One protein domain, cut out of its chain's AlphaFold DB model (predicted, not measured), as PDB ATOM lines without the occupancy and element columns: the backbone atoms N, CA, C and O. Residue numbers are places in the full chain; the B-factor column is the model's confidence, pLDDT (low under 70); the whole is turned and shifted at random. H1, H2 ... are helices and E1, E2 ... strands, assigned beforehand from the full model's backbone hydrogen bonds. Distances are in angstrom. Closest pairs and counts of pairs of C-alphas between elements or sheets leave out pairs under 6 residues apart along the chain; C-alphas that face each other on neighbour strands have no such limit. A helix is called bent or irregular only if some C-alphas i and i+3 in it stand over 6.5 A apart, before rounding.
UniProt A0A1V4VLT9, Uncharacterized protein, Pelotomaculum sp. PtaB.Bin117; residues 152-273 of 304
ATOM      1  N   GLU A 152      45.378  53.877  30.695       95.06
ATOM      2  CA  GLU A 152      44.362  54.243  29.694       95.06
ATOM      3  C   GLU A 152      43.780  53.014  28.984       95.06
ATOM      4  O   GLU A 152      42.586  52.966  28.691       95.06
ATOM      5  N   PHE A 153      44.605  51.994  28.731       95.56
ATOM      6  CA  PHE A 153      44.141  50.717  28.191       95.56
ATOM      7  C   PHE A 153      43.117  50.067  29.122       95.56
ATOM      8  O   PHE A 153      42.044  49.642  28.691       95.56
ATOM      9  N   ILE A 154      43.446  49.981  30.413       96.56
ATOM     10  CA  ILE A 154      42.570  49.400  31.430       96.56
ATOM     11  C   ILE A 154      41.271  50.197  31.535       96.56
ATOM     12  O   ILE A 154      40.200  49.586  31.573       96.56
ATOM     13  N   GLU A 155      41.357  51.526  31.555       95.38
ATOM     14  CA  GLU A 155      40.199  52.416  31.604       95.38
ATOM     15  C   GLU A 155      39.256  52.166  30.422       95.38
ATOM     16  O   GLU A 155      38.069  51.913  30.629       95.38
ATOM     17  N   ALA A 156      39.784  52.099  29.198       94.06
ATOM     18  CA  ALA A 156      38.991  51.853  27.996       94.06
ATOM     19  C   ALA A 156      38.294  50.475  28.004       94.06
ATOM     20  O   ALA A 156      37.121  50.351  27.637       94.06
ATOM     21  N   ILE A 157      38.976  49.422  28.475       95.62
ATOM     22  CA  ILE A 157      38.352  48.100  28.668       95.62
ATOM     23  C   ILE A 157      37.220  48.182  29.696       95.62
ATOM     24  O   ILE A 157      36.145  47.612  29.489       95.62
ATOM     25  N   GLN A 158      37.457  48.851  30.824       95.25
ATOM     26  CA  GLN A 158      36.469  48.979  31.893       95.25
ATOM     27  C   GLN A 158      35.258  49.794  31.441       95.25
ATOM     28  O   GLN A 158      34.130  49.426  31.774       95.25
ATOM     29  N   GLU A 159      35.464  50.842  30.647       92.56
ATOM     30  CA  GLU A 159      34.397  51.605  30.011       92.56
ATOM     31  C   GLU A 159      33.528  50.691  29.142       92.56
ATOM     32  O   GLU A 159      32.323  50.581  29.384       92.56
ATOM     33  N   PHE A 160      34.137  49.927  28.230       93.69
ATOM     34  CA  PHE A 160      33.415  48.962  27.399       93.69
ATOM     35  C   PHE A 160      32.630  47.942  28.244       93.69
ATOM     36  O   PHE A 160      31.449  47.664  28.001       93.69
ATOM     37  N   GLN A 161      33.256  47.386  29.287       94.19
ATOM     38  CA  GLN A 161      32.604  46.455  30.213       94.19
ATOM     39  C   GLN A 161      31.427  47.106  30.950       94.19
ATOM     40  O   GLN A 161      30.407  46.454  31.193       94.19
ATOM     41  N   ASN A 162      31.541  48.384  31.306       89.94
ATOM     42  CA  ASN A 162      30.468  49.141  31.933       89.94
ATOM     43  C   ASN A 162      29.320  49.379  30.951       89.94
ATOM     44  O   ASN A 162      28.177  49.107  31.316       89.94
ATOM     45  N   VAL A 163      29.594  49.760  29.699       89.62
ATOM     46  CA  VAL A 163      28.572  49.854  28.639       89.62
ATOM     47  C   VAL A 163      27.814  48.532  28.501       89.62
ATOM     48  O   VAL A 163      26.585  48.513  28.445       89.62
ATOM     49  N   ALA A 164      28.501  47.393  28.545       91.69
ATOM     50  CA  ALA A 164      27.836  46.097  28.494       91.69
ATOM     51  C   ALA A 164      26.962  45.802  29.728       91.69
ATOM     52  O   ALA A 164      25.867  45.249  29.589       91.69
ATOM     53  N   LYS A 165      27.391  46.200  30.934       90.00
ATOM     54  CA  LYS A 165      26.541  46.129  32.138       90.00
ATOM     55  C   LYS A 165      25.292  46.999  31.977       90.00
ATOM     56  O   LYS A 165      24.205  46.536  32.321       90.00
ATOM     57  N   TRP A 166      25.427  48.195  31.399       87.81
ATOM     58  CA  TRP A 166      24.311  49.081  31.050       87.81
ATOM     59  C   TRP A 166      23.331  48.417  30.083       87.81
ATOM     60  O   TRP A 166      22.136  48.353  30.373       87.81
ATOM     61  N   VAL A 167      23.827  47.838  28.985       89.62
ATOM     62  CA  VAL A 167      23.006  47.071  28.032       89.62
ATOM     63  C   VAL A 167      22.245  45.955  28.740       89.62
ATOM     64  O   VAL A 167      21.027  45.844  28.586       89.62
ATOM     65  N   TYR A 168      22.946  45.127  29.519       91.31
ATOM     66  CA  TYR A 168      22.335  44.023  30.258       91.31
ATOM     67  C   TYR A 168      21.232  44.531  31.187       91.31
ATOM     68  O   TYR A 168      20.130  43.985  31.206       91.31
ATOM     69  N   ALA A 169      21.508  45.599  31.927       88.00
ATOM     70  CA  ALA A 169      20.586  46.146  32.898       88.00
ATOM     71  C   ALA A 169      19.320  46.734  32.263       88.00
ATOM     72  O   ALA A 169      18.214  46.432  32.715       88.00
ATOM     73  N   ILE A 170      19.472  47.496  31.175       86.81
ATOM     74  CA  ILE A 170      18.362  48.034  30.379       86.81
ATOM     75  C   ILE A 170      17.524  46.886  29.810       86.81
ATOM     76  O   ILE A 170      16.307  46.875  29.981       86.81
ATOM     77  N   LYS A 171      18.158  45.870  29.209       88.44
ATOM     78  CA  LYS A 171      17.454  44.700  28.660       88.44
ATOM     79  C   LYS A 171      16.685  43.930  29.730       88.44
ATOM     80  O   LYS A 171      15.552  43.520  29.498       88.44
ATOM     81  N   LYS A 172      17.259  43.760  30.922       88.62
ATOM     82  CA  LYS A 172      16.559  43.129  32.047       88.62
ATOM     83  C   LYS A 172      15.387  43.964  32.543       88.62
ATOM     84  O   LYS A 172      14.332  43.391  32.803       88.62
ATOM     85  N   ALA A 173      15.520  45.286  32.594       86.06
ATOM     86  CA  ALA A 173      14.405  46.164  32.926       86.06
ATOM     87  C   ALA A 173      13.262  46.068  31.897       86.06
ATOM     88  O   ALA A 173      12.103  45.996  32.304       86.06
ATOM     89  N   GLU A 174      13.570  45.973  30.597       85.75
ATOM     90  CA  GLU A 174      12.578  45.722  29.534       85.75
ATOM     91  C   GLU A 174      11.837  44.385  29.725       85.75
ATOM     92  O   GLU A 174      10.641  44.293  29.457       85.75
ATOM     93  N   GLU A 175      12.517  43.360  30.250       86.88
ATOM     94  CA  GLU A 175      11.930  42.060  30.618       86.88
ATOM     95  C   GLU A 175      11.141  42.099  31.949       86.88
ATOM     96  O   GLU A 175      10.685  41.063  32.434       86.88
ATOM     97  N   GLY A 176      10.989  43.272  32.575       85.44
ATOM     98  CA  GLY A 176      10.319  43.447  33.868       85.44
ATOM     99  C   GLY A 176      11.207  43.173  35.089       85.44
ATOM    100  O   GLY A 176      10.730  43.202  36.223       85.44
ATOM    101  N   ILE A 177      12.504  42.936  34.883       82.69
ATOM    102  CA  ILE A 177      13.507  42.707  35.927       82.69
ATOM    103  C   ILE A 177      14.305  44.003  36.120       82.69
ATOM    104  O   ILE A 177      15.397  44.166  35.589       82.69
ATOM    105  N   GLY A 178      13.769  44.949  36.892       75.50
ATOM    106  CA  GLY A 178      14.400  46.266  37.071       75.50
ATOM    107  C   GLY A 178      15.585  46.324  38.041       75.50
ATOM    108  O   GLY A 178      16.302  47.319  38.056       75.50
ATOM    109  N   ALA A 179      15.828  45.282  38.846       78.56
ATOM    110  CA  ALA A 179      16.901  45.283  39.850       78.56
ATOM    111  C   ALA A 179      18.304  45.611  39.285       78.56
ATOM    112  O   ALA A 179      18.978  46.446  39.885       78.56
ATOM    113  N   PRO A 180      18.732  45.059  38.133       78.94
ATOM    114  CA  PRO A 180      20.011  45.416  37.524       78.94
ATOM    115  C   PRO A 180      20.114  46.885  37.094       78.94
ATOM    116  O   PRO A 180      21.164  47.483  37.281       78.94
ATOM    117  N   LEU A 181      19.044  47.475  36.541       78.06
ATOM    118  CA  LEU A 181      19.044  48.887  36.132       78.06
ATOM    119  C   LEU A 181      19.165  49.799  37.347       78.06
ATOM    120  O   LEU A 181      19.986  50.704  37.355       78.06
ATOM    121  N   ARG A 182      18.431  49.488  38.415       74.25
ATOM    122  CA  ARG A 182      18.515  50.227  39.679       74.25
ATOM    123  C   ARG A 182      19.930  50.248  40.251       74.25
ATOM    124  O   ARG A 182      20.409  51.310  40.623       74.25
ATOM    125  N   ALA A 183      20.620  49.109  40.243       77.19
ATOM    126  CA  ALA A 183      21.990  49.013  40.745       77.19
ATOM    127  C   ALA A 183      22.996  49.925  40.011       77.19
ATOM    128  O   ALA A 183      24.040  50.228  40.573       77.19
ATOM    129  N   LEU A 184      22.704  50.363  38.778       75.31
ATOM    130  CA  LEU A 184      23.565  51.294  38.037       75.31
ATOM    131  C   LEU A 184      23.322  52.765  38.388       75.31
ATOM    132  O   LEU A 184      24.228  53.581  38.252       75.31
ATOM    133  N   PHE A 185      22.112  53.104  38.828       69.00
ATOM    134  CA  PHE A 185      21.720  54.480  39.144       69.00
ATOM    135  C   PHE A 185      21.779  54.801  40.637       69.00
ATOM    136  O   PHE A 185      21.821  55.969  41.015       69.00
ATOM    137  N   ILE A 186      21.794  53.784  41.495       66.75
ATOM    138  CA  ILE A 186      21.877  53.965  42.939       66.75
ATOM    139  C   ILE A 186      23.352  53.955  43.355       66.75
ATOM    140  O   ILE A 186      23.976  52.898  43.419       66.75
ATOM    141  N   LYS A 187      23.901  55.132  43.679       56.47
ATOM    142  CA  LYS A 187      25.162  55.244  44.438       56.47
ATOM    143  C   LYS A 187      24.956  55.122  45.957       56.47
ATOM    144  O   LYS A 187      25.925  54.872  46.664       56.47
ATOM    145  N   GLU A 188      23.720  55.251  46.453       49.88
ATOM    146  CA  GLU A 188      23.416  55.292  47.890       49.88
ATOM    147  C   GLU A 188      22.465  54.172  48.365       49.88
ATOM    148  O   GLU A 188      21.343  54.064  47.871       49.88
ATOM    149  N   PRO A 189      22.848  53.372  49.379       49.78
ATOM    150  CA  PRO A 189      22.029  52.281  49.928       49.78
ATOM    151  C   PRO A 189      20.644  52.680  50.480       49.78
ATOM    152  O   PRO A 189      19.822  51.802  50.735       49.78
ATOM    153  N   SER A 190      20.372  53.973  50.676       51.12
ATOM    154  CA  SER A 190      19.150  54.517  51.290       51.12
ATOM    155  C   SER A 190      17.905  54.478  50.388       51.12
ATOM    156  O   SER A 190      16.799  54.707  50.869       51.12
ATOM    157  N   LEU A 191      18.045  54.138  49.100       48.44
ATOM    158  CA  LEU A 191      16.962  54.149  48.099       48.44
ATOM    159  C   LEU A 191      16.483  52.738  47.698       48.44
ATOM    160  O   LEU A 191      16.215  52.461  46.528       48.44
ATOM    161  N   ALA A 192      16.380  51.819  48.663       52.47
ATOM    162  CA  ALA A 192      16.067  50.404  48.426       52.47
ATOM    163  C   ALA A 192      14.692  50.130  47.765       52.47
ATOM    164  O   ALA A 192      14.475  49.038  47.235       52.47
ATOM    165  N   GLU A 193      13.785  51.110  47.721       57.09
ATOM    166  CA  GLU A 193      12.418  50.955  47.206       57.09
ATOM    167  C   GLU A 193      12.127  51.825  45.976       57.09
ATOM    168  O   GLU A 193      11.236  52.665  45.962       57.09
ATOM    169  N   ILE A 194      12.858  51.598  44.887       59.88
ATOM    170  CA  ILE A 194      12.472  52.142  43.577       59.88
ATOM    171  C   ILE A 194      11.313  51.302  43.017       59.88
ATOM    172  O   ILE A 194      11.451  50.092  42.790       59.88
ATOM    173  N   SER A 195      10.178  51.942  42.764       69.38
ATOM    174  CA  SER A 195       8.953  51.337  42.243       69.38
ATOM    175  C   SER A 195       9.074  50.930  40.762       69.38
ATOM    176  O   SER A 195      10.004  51.296  40.042       69.38
ATOM    177  N   LYS A 196       8.096  50.168  40.249       68.88
ATOM    178  CA  LYS A 196       7.997  49.871  38.803       68.88
ATOM    179  C   LYS A 196       7.791  51.129  37.948       68.88
ATOM    180  O   LYS A 196       8.167  51.117  36.779       68.88
ATOM    181  N   LYS A 197       7.176  52.175  38.514       71.69
ATOM    182  CA  LYS A 197       6.947  53.459  37.842       71.69
ATOM    183  C   LYS A 197       8.282  54.156  37.577       71.69
ATOM    184  O   LYS A 197       8.567  54.493  36.437       71.69
ATOM    185  N   ASP A 198       9.148  54.185  38.580       76.94
ATOM    186  CA  ASP A 198      10.472  54.801  38.482       76.94
ATOM    187  C   ASP A 198      11.351  54.107  37.425       76.94
ATOM    188  O   ASP A 198      12.030  54.763  36.645       76.94
ATOM    189  N   ILE A 199      11.271  52.774  37.297       77.00
ATOM    190  CA  ILE A 199      11.976  52.038  36.230       77.00
ATOM    191  C   ILE A 199      11.494  52.460  34.833       77.00
ATOM    192  O   ILE A 199      12.308  52.566  33.914       77.00
ATOM    193  N   ARG A 200      10.183  52.683  34.654       79.06
ATOM    194  CA  ARG A 200       9.621  53.143  33.375       79.06
ATOM    195  C   ARG A 200      10.129  54.545  33.035       79.06
ATOM    196  O   ARG A 200      10.477  54.773  31.880       79.06
ATOM    197  N   ASP A 201      10.224  55.421  34.027       81.00
ATOM    198  CA  ASP A 201      10.660  56.808  33.852       81.00
ATOM    199  C   ASP A 201      12.182  56.908  33.608       81.00
ATOM    200  O   ASP A 201      12.643  57.755  32.845       81.00
ATOM    201  N   MET A 202      12.972  55.981  34.162       79.62
ATOM    202  CA  MET A 202      14.428  55.903  33.960       79.62
ATOM    203  C   MET A 202      14.846  55.279  32.620       79.62
ATOM    204  O   MET A 202      15.980  55.461  32.173       79.62
ATOM    205  N   LEU A 203      13.966  54.514  31.970       81.75
ATOM    206  CA  LEU A 203      14.329  53.744  30.780       81.75
ATOM    207  C   LEU A 203      14.654  54.624  29.550       81.75
ATOM    208  O   LEU A 203      15.656  54.336  28.892       81.75
ATOM    209  N   PRO A 204      13.884  55.681  29.214       83.50
ATOM    210  CA  PRO A 204      14.220  56.574  28.104       83.50
ATOM    211  C   PRO A 204      15.595  57.262  28.224       83.50
ATOM    212  O   PRO A 204      16.385  57.112  27.289       83.50
ATOM    213  N   PRO A 205      15.952  57.945  29.335       78.81
ATOM    214  CA  PRO A 205      17.267  58.579  29.449       78.81
ATOM    215  C   PRO A 205      18.408  57.551  29.462       78.81
ATOM    216  O   PRO A 205      19.448  57.789  28.852       78.81
ATOM    217  N   ALA A 206      18.202  56.368  30.059       77.00
ATOM    218  CA  ALA A 206      19.186  55.285  30.015       77.00
ATOM    219  C   ALA A 206      19.452  54.793  28.580       77.00
ATOM    220  O   ALA A 206      20.596  54.527  28.213       77.00
ATOM    221  N   LYS A 207      18.406  54.689  27.750       82.31
ATOM    222  CA  LYS A 207      18.533  54.317  26.332       82.31
ATOM    223  C   LYS A 207      19.253  55.379  25.514       82.31
ATOM    224  O   LYS A 207      20.061  55.013  24.666       82.31
ATOM    225  N   LEU A 208      18.971  56.658  25.760       77.31
ATOM    226  CA  LEU A 208      19.656  57.757  25.082       77.31
ATOM    227  C   LEU A 208      21.153  57.751  25.407       77.31
ATOM    228  O   LEU A 208      21.972  57.760  24.491       77.31
ATOM    229  N   LEU A 209      21.504  57.639  26.692       76.94
ATOM    230  CA  LEU A 209      22.895  57.524  27.128       76.94
ATOM    231  C   LEU A 209      23.581  56.308  26.493       76.94
ATOM    232  O   LEU A 209      24.669  56.431  25.938       76.94
ATOM    233  N   LEU A 210      22.925  55.143  26.511       83.81
ATOM    234  CA  LEU A 210      23.463  53.944  25.873       83.81
ATOM    235  C   LEU A 210      23.675  54.145  24.367       83.81
ATOM    236  O   LEU A 210      24.689  53.705  23.832       83.81
ATOM    237  N   HIS A 211      22.735  54.795  23.680       82.12
ATOM    238  CA  HIS A 211      22.874  55.090  22.261       82.12
ATOM    239  C   HIS A 211      24.104  55.962  22.002       82.12
ATOM    240  O   HIS A 211      24.903  55.596  21.148       82.12
ATOM    241  N   MET A 212      24.294  57.040  22.770       77.56
ATOM    242  CA  MET A 212      25.466  57.916  22.659       77.56
ATOM    243  C   MET A 212      26.782  57.171  22.913       77.56
ATOM    244  O   MET A 212      27.734  57.350  22.161       77.56
ATOM    245  N   LEU A 213      26.831  56.304  23.928       78.50
ATOM    246  CA  LEU A 213      28.020  55.500  24.235       78.50
ATOM    247  C   LEU A 213      28.347  54.516  23.104       78.50
ATOM    248  O   LEU A 213      29.497  54.382  22.706       78.50
ATOM    249  N   LEU A 214      27.336  53.847  22.544       81.56
ATOM    250  CA  LEU A 214      27.537  52.901  21.445       81.56
ATOM    251  C   LEU A 214      27.904  53.601  20.129       81.56
ATOM    252  O   LEU A 214      28.746  53.101  19.390       81.56
ATOM    253  N   THR A 215      27.288  54.743  19.809       79.50
ATOM    254  CA  THR A 215      27.620  55.498  18.591       79.50
ATOM    255  C   THR A 215      28.969  56.198  18.702       79.50
ATOM    256  O   THR A 215      29.703  56.226  17.715       79.50
ATOM    257  N   GLY A 216      29.323  56.691  19.891       75.56
ATOM    258  CA  GLY A 216      30.658  57.188  20.214       75.56
ATOM    259  C   GLY A 216      31.718  56.090  20.130       75.56
ATOM    260  O   GLY A 216      32.755  56.285  19.513       75.56
ATOM    261  N   GLY A 217      31.427  54.894  20.642       73.50
ATOM    262  CA  GLY A 217      32.338  53.753  20.548       73.50
ATOM    263  C   GLY A 217      32.534  53.220  19.123       73.50
ATOM    264  O   GLY A 217      33.601  52.714  18.801       73.50
ATOM    265  N   ASN A 218      31.542  53.366  18.238       73.06
ATOM    266  CA  ASN A 218      31.574  52.893  16.844       73.06
ATOM    267  C   ASN A 218      32.347  53.809  15.869       73.06
ATOM    268  O   ASN A 218      32.169  53.710  14.650       73.06
ATOM    269  N   GLN A 219      33.155  54.740  16.372       71.81
ATOM    270  CA  GLN A 219      33.903  55.689  15.543       71.81
ATOM    271  C   GLN A 219      35.019  55.011  14.724       71.81
ATOM    272  O   GLN A 219      35.497  53.940  15.086       71.81
ATOM    273  N   GLY A 220      35.431  55.616  13.606       69.31
ATOM    274  CA  GLY A 220      36.517  55.092  12.762       69.31
ATOM    275  C   GLY A 220      36.163  53.829  11.967       69.31
ATOM    276  O   GLY A 220      37.040  53.023  11.656       69.31
ATOM    277  N   LEU A 221      34.870  53.612  11.685       77.31
ATOM    278  CA  LEU A 221      34.415  52.609  10.721       77.31
ATOM    279  C   LEU A 221      34.576  53.166   9.303       77.31
ATOM    280  O   LEU A 221      33.819  54.047   8.894       77.31
ATOM    281  N   SER A 222      35.474  52.574   8.526       73.56
ATOM    282  CA  SER A 222      35.553  52.779   7.084       73.56
ATOM    283  C   SER A 222      34.865  51.632   6.340       73.56
ATOM    284  O   SER A 222      34.769  50.497   6.815       73.56
ATOM    285  N   ARG A 223      34.313  51.935   5.165       72.75
ATOM    286  CA  ARG A 223      33.726  50.940   4.262       72.75
ATOM    287  C   ARG A 223      34.402  51.079   2.916       72.75
ATOM    288  O   ARG A 223      34.318  52.137   2.301       72.75
ATOM    289  N   SER A 224      35.050  50.017   2.462       72.44
ATOM    290  CA  SER A 224      35.617  49.940   1.122       72.44
ATOM    291  C   SER A 224      34.929  48.834   0.332       72.44
ATOM    292  O   SER A 224      34.507  47.816   0.880       72.44
ATOM    293  N   VAL A 225      34.770  49.046  -0.971       73.62
ATOM    294  CA  VAL A 225      34.324  48.005  -1.896       73.62
ATOM    295  C   VAL A 225      35.560  47.566  -2.659       73.62
ATOM    296  O   VAL A 225      36.159  48.368  -3.372       73.62
ATOM    297  N   ILE A 226      35.975  46.318  -2.467       75.25
ATOM    298  CA  ILE A 226      37.148  45.761  -3.137       75.25
ATOM    299  C   ILE A 226      36.735  44.655  -4.101       75.25
ATOM    300  O   ILE A 226      35.751  43.947  -3.881       75.25
ATOM    301  N   GLN A 227      37.499  44.489  -5.172       73.38
ATOM    302  CA  GLN A 227      37.294  43.398  -6.112       73.38
ATOM    303  C   GLN A 227      38.015  42.144  -5.588       73.38
ATOM    304  O   GLN A 227      39.243  42.080  -5.559       73.38
ATOM    305  N   ALA A 228      37.257  41.145  -5.143       75.94
ATOM    306  CA  ALA A 228      37.761  39.842  -4.731       75.94
ATOM    307  C   ALA A 228      37.776  38.888  -5.942       75.94
ATOM    308  O   ALA A 228      36.890  38.062  -6.146       75.94
ATOM    309  N   GLY A 229      38.785  39.020  -6.801       76.56
ATOM    310  CA  GLY A 229      38.907  38.219  -8.026       76.56
ATOM    311  C   GLY A 229      38.223  38.851  -9.242       76.56
ATOM    312  O   GLY A 229      37.886  40.025  -9.229       76.56
ATOM    313  N   LYS A 230      38.063  38.094 -10.336       76.56
ATOM    314  CA  LYS A 230      37.696  38.680 -11.641       76.56
ATOM    315  C   LYS A 230      36.283  39.278 -11.692       76.56
ATOM    316  O   LYS A 230      36.085  40.251 -12.408       76.56
ATOM    317  N   GLU A 231      35.331  38.756 -10.918       85.31
ATOM    318  CA  GLU A 231      33.912  39.153 -11.027       85.31
ATOM    319  C   GLU A 231      33.183  39.304  -9.683       85.31
ATOM    320  O   GLU A 231      31.986  39.577  -9.671       85.31
ATOM    321  N   THR A 232      33.864  39.148  -8.541       78.75
ATOM    322  CA  THR A 232      33.201  39.310  -7.238       78.75
ATOM    323  C   THR A 232      33.661  40.583  -6.550       78.75
ATOM    324  O   THR A 232      34.854  40.854  -6.441       78.75
ATOM    325  N   TRP A 233      32.699  41.387  -6.107       77.94
ATOM    326  CA  TRP A 233      32.938  42.555  -5.272       77.94
ATOM    327  C   TRP A 233      32.598  42.198  -3.834       77.94
ATOM    328  O   TRP A 233      31.563  41.588  -3.564       77.94
ATOM    329  N   GLN A 234      33.468  42.578  -2.910       76.50
ATOM    330  CA  GLN A 234      33.272  42.383  -1.484       76.50
ATOM    331  C   GLN A 234      33.298  43.737  -0.787       76.50
ATOM    332  O   GLN A 234      34.182  44.563  -1.024       76.50
ATOM    333  N   ILE A 235      32.320  43.960   0.088       72.81
ATOM    334  CA  ILE A 235      32.365  45.080   1.022       72.81
ATOM    335  C   ILE A 235      33.321  44.672   2.134       72.81
ATOM    336  O   ILE A 235      33.022  43.756   2.899       72.81
ATOM    337  N   ARG A 236      34.451  45.364   2.232       73.38
ATOM    338  CA  ARG A 236      35.328  45.277   3.390       73.38
ATOM    339  C   ARG A 236      34.988  46.393   4.350       73.38
ATOM    340  O   ARG A 236      34.952  47.574   4.001       73.38
ATOM    341  N   LEU A 237      34.724  45.992   5.581       74.12
ATOM    342  CA  LEU A 237      34.755  46.930   6.684       74.12
ATOM    343  C   LEU A 237      36.232  47.229   6.989       74.12
ATOM    344  O   LEU A 237      37.123  46.448   6.663       74.12
ATOM    345  N   GLY A 238      36.502  48.385   7.564       77.50
ATOM    346  CA  GLY A 238      37.802  48.757   8.096       77.50
ATOM    347  C   GLY A 238      37.577  49.462   9.418       77.50
ATOM    348  O   GLY A 238      36.590  50.178   9.577       77.50
ATOM    349  N   PHE A 239      38.463  49.234  10.380       79.38
ATOM    350  CA  PHE A 239      38.421  49.930  11.658       79.38
ATOM    351  C   PHE A 239      39.756  50.606  11.917       79.38
ATOM    352  O   PHE A 239      40.824  50.029  11.696       79.38
ATOM    353  N   GLU A 240      39.696  51.835  12.411       76.19
ATOM    354  CA  GLU A 240      40.885  52.570  12.826       76.19
ATOM    355  C   GLU A 240      41.453  52.065  14.157       76.19
ATOM    356  O   GLU A 240      42.658  52.174  14.385       76.19
ATOM    357  N   SER A 241      40.612  51.449  14.996       84.31
ATOM    358  CA  SER A 241      40.994  50.858  16.280       84.31
ATOM    359  C   SER A 241      40.278  49.525  16.536       84.31
ATOM    360  O   SER A 241      39.165  49.286  16.054       84.31
ATOM    361  N   LEU A 242      40.902  48.651  17.327       87.38
ATOM    362  CA  LEU A 242      40.294  47.396  17.771       87.38
ATOM    363  C   LEU A 242      39.118  47.655  18.724       87.38
ATOM    364  O   LEU A 242      38.122  46.932  18.693       87.38
ATOM    365  N   LEU A 243      39.206  48.705  19.546       90.12
ATOM    366  CA  LEU A 243      38.125  49.107  20.441       90.12
ATOM    367  C   LEU A 243      36.865  49.500  19.656       90.12
ATOM    368  O   LEU A 243      35.770  49.036  19.972       90.12
ATOM    369  N   SER A 244      37.030  50.258  18.570       86.69
ATOM    370  CA  SER A 244      35.944  50.591  17.646       86.69
ATOM    371  C   SER A 244      35.324  49.353  17.002       86.69
ATOM    372  O   SER A 244      34.099  49.231  16.929       86.69
ATOM    373  N   ALA A 245      36.157  48.397  16.576       87.75
ATOM    374  CA  ALA A 245      35.681  47.120  16.050       87.75
ATOM    375  C   ALA A 245      34.854  46.353  17.096       87.75
ATOM    376  O   ALA A 245      33.790  45.816  16.783       87.75
ATOM    377  N   ALA A 246      35.300  46.340  18.357       91.00
ATOM    378  CA  ALA A 246      34.593  45.683  19.449       91.00
ATOM    379  C   ALA A 246      33.220  46.312  19.717       91.00
ATOM    380  O   ALA A 246      32.235  45.578  19.835       91.00
ATOM    381  N   TYR A 247      33.129  47.645  19.774       91.00
ATOM    382  CA  TYR A 247      31.844  48.339  19.887       91.00
ATOM    383  C   TYR A 247      30.935  48.003  18.705       91.00
ATOM    384  O   TYR A 247      29.778  47.620  18.910       91.00
ATOM    385  N   TYR A 248      31.473  48.017  17.483       88.94
ATOM    386  CA  TYR A 248      30.685  47.729  16.291       88.94
ATOM    387  C   TYR A 248      30.112  46.315  16.341       88.94
ATOM    388  O   TYR A 248      28.896  46.137  16.237       88.94
ATOM    389  N   PHE A 249      30.943  45.303  16.585       88.31
ATOM    390  CA  PHE A 249      30.477  43.921  16.672       88.31
ATOM    391  C   PHE A 249      29.498  43.700  17.818       88.31
ATOM    392  O   PHE A 249      28.515  42.974  17.654       88.31
ATOM    393  N   PHE A 250      29.709  44.373  18.948       90.56
ATOM    394  CA  PHE A 250      28.769  44.321  20.053       90.56
ATOM    395  C   PHE A 250      27.405  44.891  19.649       90.56
ATOM    396  O   PHE A 250      26.385  44.239  19.881       90.56
ATOM    397  N   THR A 251      27.358  46.038  18.960       87.69
ATOM    398  CA  THR A 251      26.092  46.590  18.447       87.69
ATOM    399  C   THR A 251      25.409  45.681  17.428       87.69
ATOM    400  O   THR A 251      24.198  45.476  17.521       87.69
ATOM    401  N   GLN A 252      26.165  45.081  16.503       87.00
ATOM    402  CA  GLN A 252      25.625  44.141  15.516       87.00
ATOM    403  C   GLN A 252      25.022  42.902  16.182       87.00
ATOM    404  O   GLN A 252      23.929  42.466  15.819       87.00
ATOM    405  N   ASP A 253      25.691  42.347  17.191       88.00
ATOM    406  CA  ASP A 253      25.163  41.190  17.908       88.00
ATOM    407  C   ASP A 253      23.880  41.525  18.675       88.00
ATOM    408  O   ASP A 253      22.951  40.714  18.677       88.00
ATOM    409  N   LEU A 254      23.812  42.711  19.292       85.12
ATOM    410  CA  LEU A 254      22.620  43.191  20.000       85.12
ATOM    411  C   LEU A 254      21.441  43.483  19.066       85.12
ATOM    412  O   LEU A 254      20.294  43.319  19.482       85.12
ATOM    413  N   ALA A 255      21.710  43.931  17.837       84.44
ATOM    414  CA  ALA A 255      20.694  44.141  16.807       84.44
ATOM    415  C   ALA A 255      20.227  42.821  16.167       84.44
ATOM    416  O   ALA A 255      19.112  42.733  15.656       84.44
ATOM    417  N   GLY A 256      21.087  41.800  16.177       87.00
ATOM    418  CA  GLY A 256      20.812  40.491  15.610       87.00
ATOM    419  C   GLY A 256      20.058  39.548  16.553       87.00
ATOM    420  O   GLY A 256      19.219  39.923  17.366       87.00
ATOM    421  N   ARG A 257      20.365  38.253  16.425       84.88
ATOM    422  CA  ARG A 257      19.726  37.172  17.199       84.88
ATOM    423  C   ARG A 257      20.355  36.921  18.571       84.88
ATOM    424  O   ARG A 257      19.917  36.008  19.274       84.88
ATOM    425  N   TYR A 258      21.436  37.618  18.907       87.50
ATOM    426  CA  TYR A 258      22.131  37.404  20.168       87.50
ATOM    427  C   TYR A 258      21.531  38.291  21.249       87.50
ATOM    428  O   TYR A 258      21.054  39.393  21.010       87.50
ATOM    429  N   ARG A 259      21.577  37.798  22.480       88.62
ATOM    430  CA  ARG A 259      21.290  38.593  23.668       88.62
ATOM    431  C   ARG A 259      22.454  38.515  24.635       88.62
ATOM    432  O   ARG A 259      23.138  37.489  24.703       88.62
ATOM    433  N   LEU A 260      22.617  39.573  25.413       91.44
ATOM    434  CA  LEU A 260      23.529  39.616  26.543       91.44
ATOM    435  C   LEU A 260      22.825  39.072  27.794       91.44
ATOM    436  O   LEU A 260      21.703  39.471  28.108       91.44
ATOM    437  N   ASP A 261      23.463  38.147  28.500       92.50
ATOM    438  CA  ASP A 261      22.936  37.542  29.724       92.50
ATOM    439  C   ASP A 261      24.053  37.377  30.764       92.50
ATOM    440  O   ASP A 261      25.238  37.522  30.457       92.50
ATOM    441  N   GLN A 262      23.683  37.056  32.003       94.19
ATOM    442  CA  GLN A 262      24.629  36.868  33.101       94.19
ATOM    443  C   GLN A 262      24.640  35.413  33.566       94.19
ATOM    444  O   GLN A 262      23.602  34.813  33.864       94.19
ATOM    445  N   CYS A 263      25.829  34.816  33.632       94.38
ATOM    446  CA  CYS A 263      25.981  33.422  34.025       94.38
ATOM    447  C   CYS A 263      25.545  33.216  35.478       94.38
ATOM    448  O   CYS A 263      26.154  33.769  36.389       94.38
ATOM    449  N   LYS A 264      24.580  32.319  35.716       94.88
ATOM    450  CA  LYS A 264      24.056  32.012  37.063       94.88
ATOM    451  C   LYS A 264      25.056  31.370  38.033       94.88
ATOM    452  O   LYS A 264      24.698  31.093  39.170       94.88
ATOM    453  N   ARG A 265      26.279  31.080  37.583       94.44
ATOM    454  CA  ARG A 265      27.328  30.477  38.413       94.44
ATOM    455  C   ARG A 265      28.501  31.408  38.675       94.44
ATOM    456  O   ARG A 265      28.926  31.519  39.813       94.44
ATOM    457  N   CYS A 266      29.081  31.988  37.627       93.62
ATOM    458  CA  CYS A 266      30.282  32.816  37.753       93.62
ATOM    459  C   CYS A 266      30.001  34.315  37.625       93.62
ATOM    460  O   CYS A 266      30.945  35.093  37.626       93.62
ATOM    461  N   ASN A 267      28.735  34.713  37.451       91.69
ATOM    462  CA  ASN A 267      28.283  36.100  37.299       91.69
ATOM    463  C   ASN A 267      28.898  36.878  36.120       91.69
ATOM    464  O   ASN A 267      28.605  38.060  35.952       91.69
ATOM    465  N   LYS A 268      29.687  36.215  35.265       91.19
ATOM    466  CA  LYS A 268      30.232  36.784  34.031       91.19
ATOM    467  C   LYS A 268      29.131  37.037  33.002       91.19
ATOM    468  O   LYS A 268      28.229  36.204  32.845       91.19
ATOM    469  N   LEU A 269      29.240  38.160  32.294       91.62
ATOM    470  CA  LEU A 269      28.396  38.466  31.144       91.62
ATOM    471  C   LEU A 269      28.779  37.569  29.964       91.62
ATOM    472  O   LEU A 269      29.947  37.234  29.759       91.62
ATOM    473  N   PHE A 270      27.785  37.140  29.196       92.25
ATOM    474  CA  PHE A 270      27.999  36.344  27.995       92.25
ATOM    475  C   PHE A 270      26.906  36.598  26.963       92.25
ATOM    476  O   PHE A 270      25.783  36.966  27.305       92.25
ATOM    477  N   MET A 271      27.230  36.353  25.697       90.19
ATOM    478  CA  MET A 271      26.285  36.458  24.591       90.19
ATOM    479  C   MET A 271      25.756  35.079  24.200       90.19
ATOM    480  O   MET A 271      26.468  34.074  24.249       90.19
ATOM    481  N   THR A 272      24.477  35.004  23.840       89.75
ATOM    482  CA  THR A 272      23.831  33.755  23.423       89.75
ATOM    483  C   THR A 272      22.681  34.027  22.469       89.75
ATOM    484  O   THR A 272      21.911  34.954  22.680       89.75
ATOM    485  N   SER A 273      22.516  33.186  21.451       87.75
ATOM    486  CA  SER A 273      21.305  33.146  20.620       87.75
ATOM    487  C   SER A 273      20.208  32.249  21.213       87.75
ATOM    488  O   SER A 273      19.056  32.277  20.791       87.75
TER     489      SER A 273
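This is residues 152 to 273 of the 304 residues of an uncharacterized protein of Pelotomaculum sp. PtaB.Bin117 (UniProt A0A1V4VLT9). Look first for a long strand hairpin, E1 and E2, reaching away from a loose bundle of helices H1, H3 and H4; H3 slants across H1 and meets H4 with its end. A small hairpin, E3 and E4, packs on H1, and so does short H2. The 122 printed residues include H1 H2 H3 E1 E2 H4 E3 E4 in chain order, class mixed, with two antiparallel sheets, E1 - E2 and E3 - E4. The whole is loose, radius of gyration of the C-alphas 17.9 A, spanning 66 by 33 by 31 A.

Begin at the hairpin of E1, residues 221 to 227, and E2, residues 233 to 239, antiparallel, with N 222 and O 238 within hydrogen-bond range at 2.8 A. H4, residues 242 to 255, comes closest to E2 at the C-alphas of Ala 245 and Phe 239, 5.9 A. H3, residues 196 to 217, touches H4 with residues 214 to 217 alone, closest C-alphas Gly 217 and Tyr 247, 5.5 A, at a steep tilt of 43 degrees. H1, residues 152 to 174, touches H3 with residues 163 to 173 alone, closest C-alphas Ile 170 and Leu 203, 7.0 A. H1, H3 and H4 are an up and down bundle, each running against the one before. H2, residues 179 to 185, touches H1, closest C-alphas Leu 181 and Ala 169, 4.5 A. In the hairpin of E3, residues 259 to 262, and E4, residues 269 to 272, N 261 and O 270 are within hydrogen-bond range at 2.9 A; C-alphas Leu 260 and Tyr 168 are the closest of E3 and H1, 5.9 A. O i to N i+4 pairs are within range throughout H1 and H4, 16 of 18 in H3 and 1 of 3 in H2, where 4 of 4 O i to N i+3 pairs are.

Find C-alpha 152 at (44.362, 54.243, 29.694); from there H1 runs 32.9 A. H3 runs 30.7 A, with a kink of 35 degrees near residue 204, and is only just irregular: C-alphas 201 and 204 are 6.8 A apart. E4 ends at C-alpha 272, (23.831, 33.755, 23.423).

The two C-alphas farthest apart, Ser 190 and Lys 230, are 67.5 A apart. The printed part has no cut, and no link is long. Confidence is under 70 at residues 185 to 196 and 220.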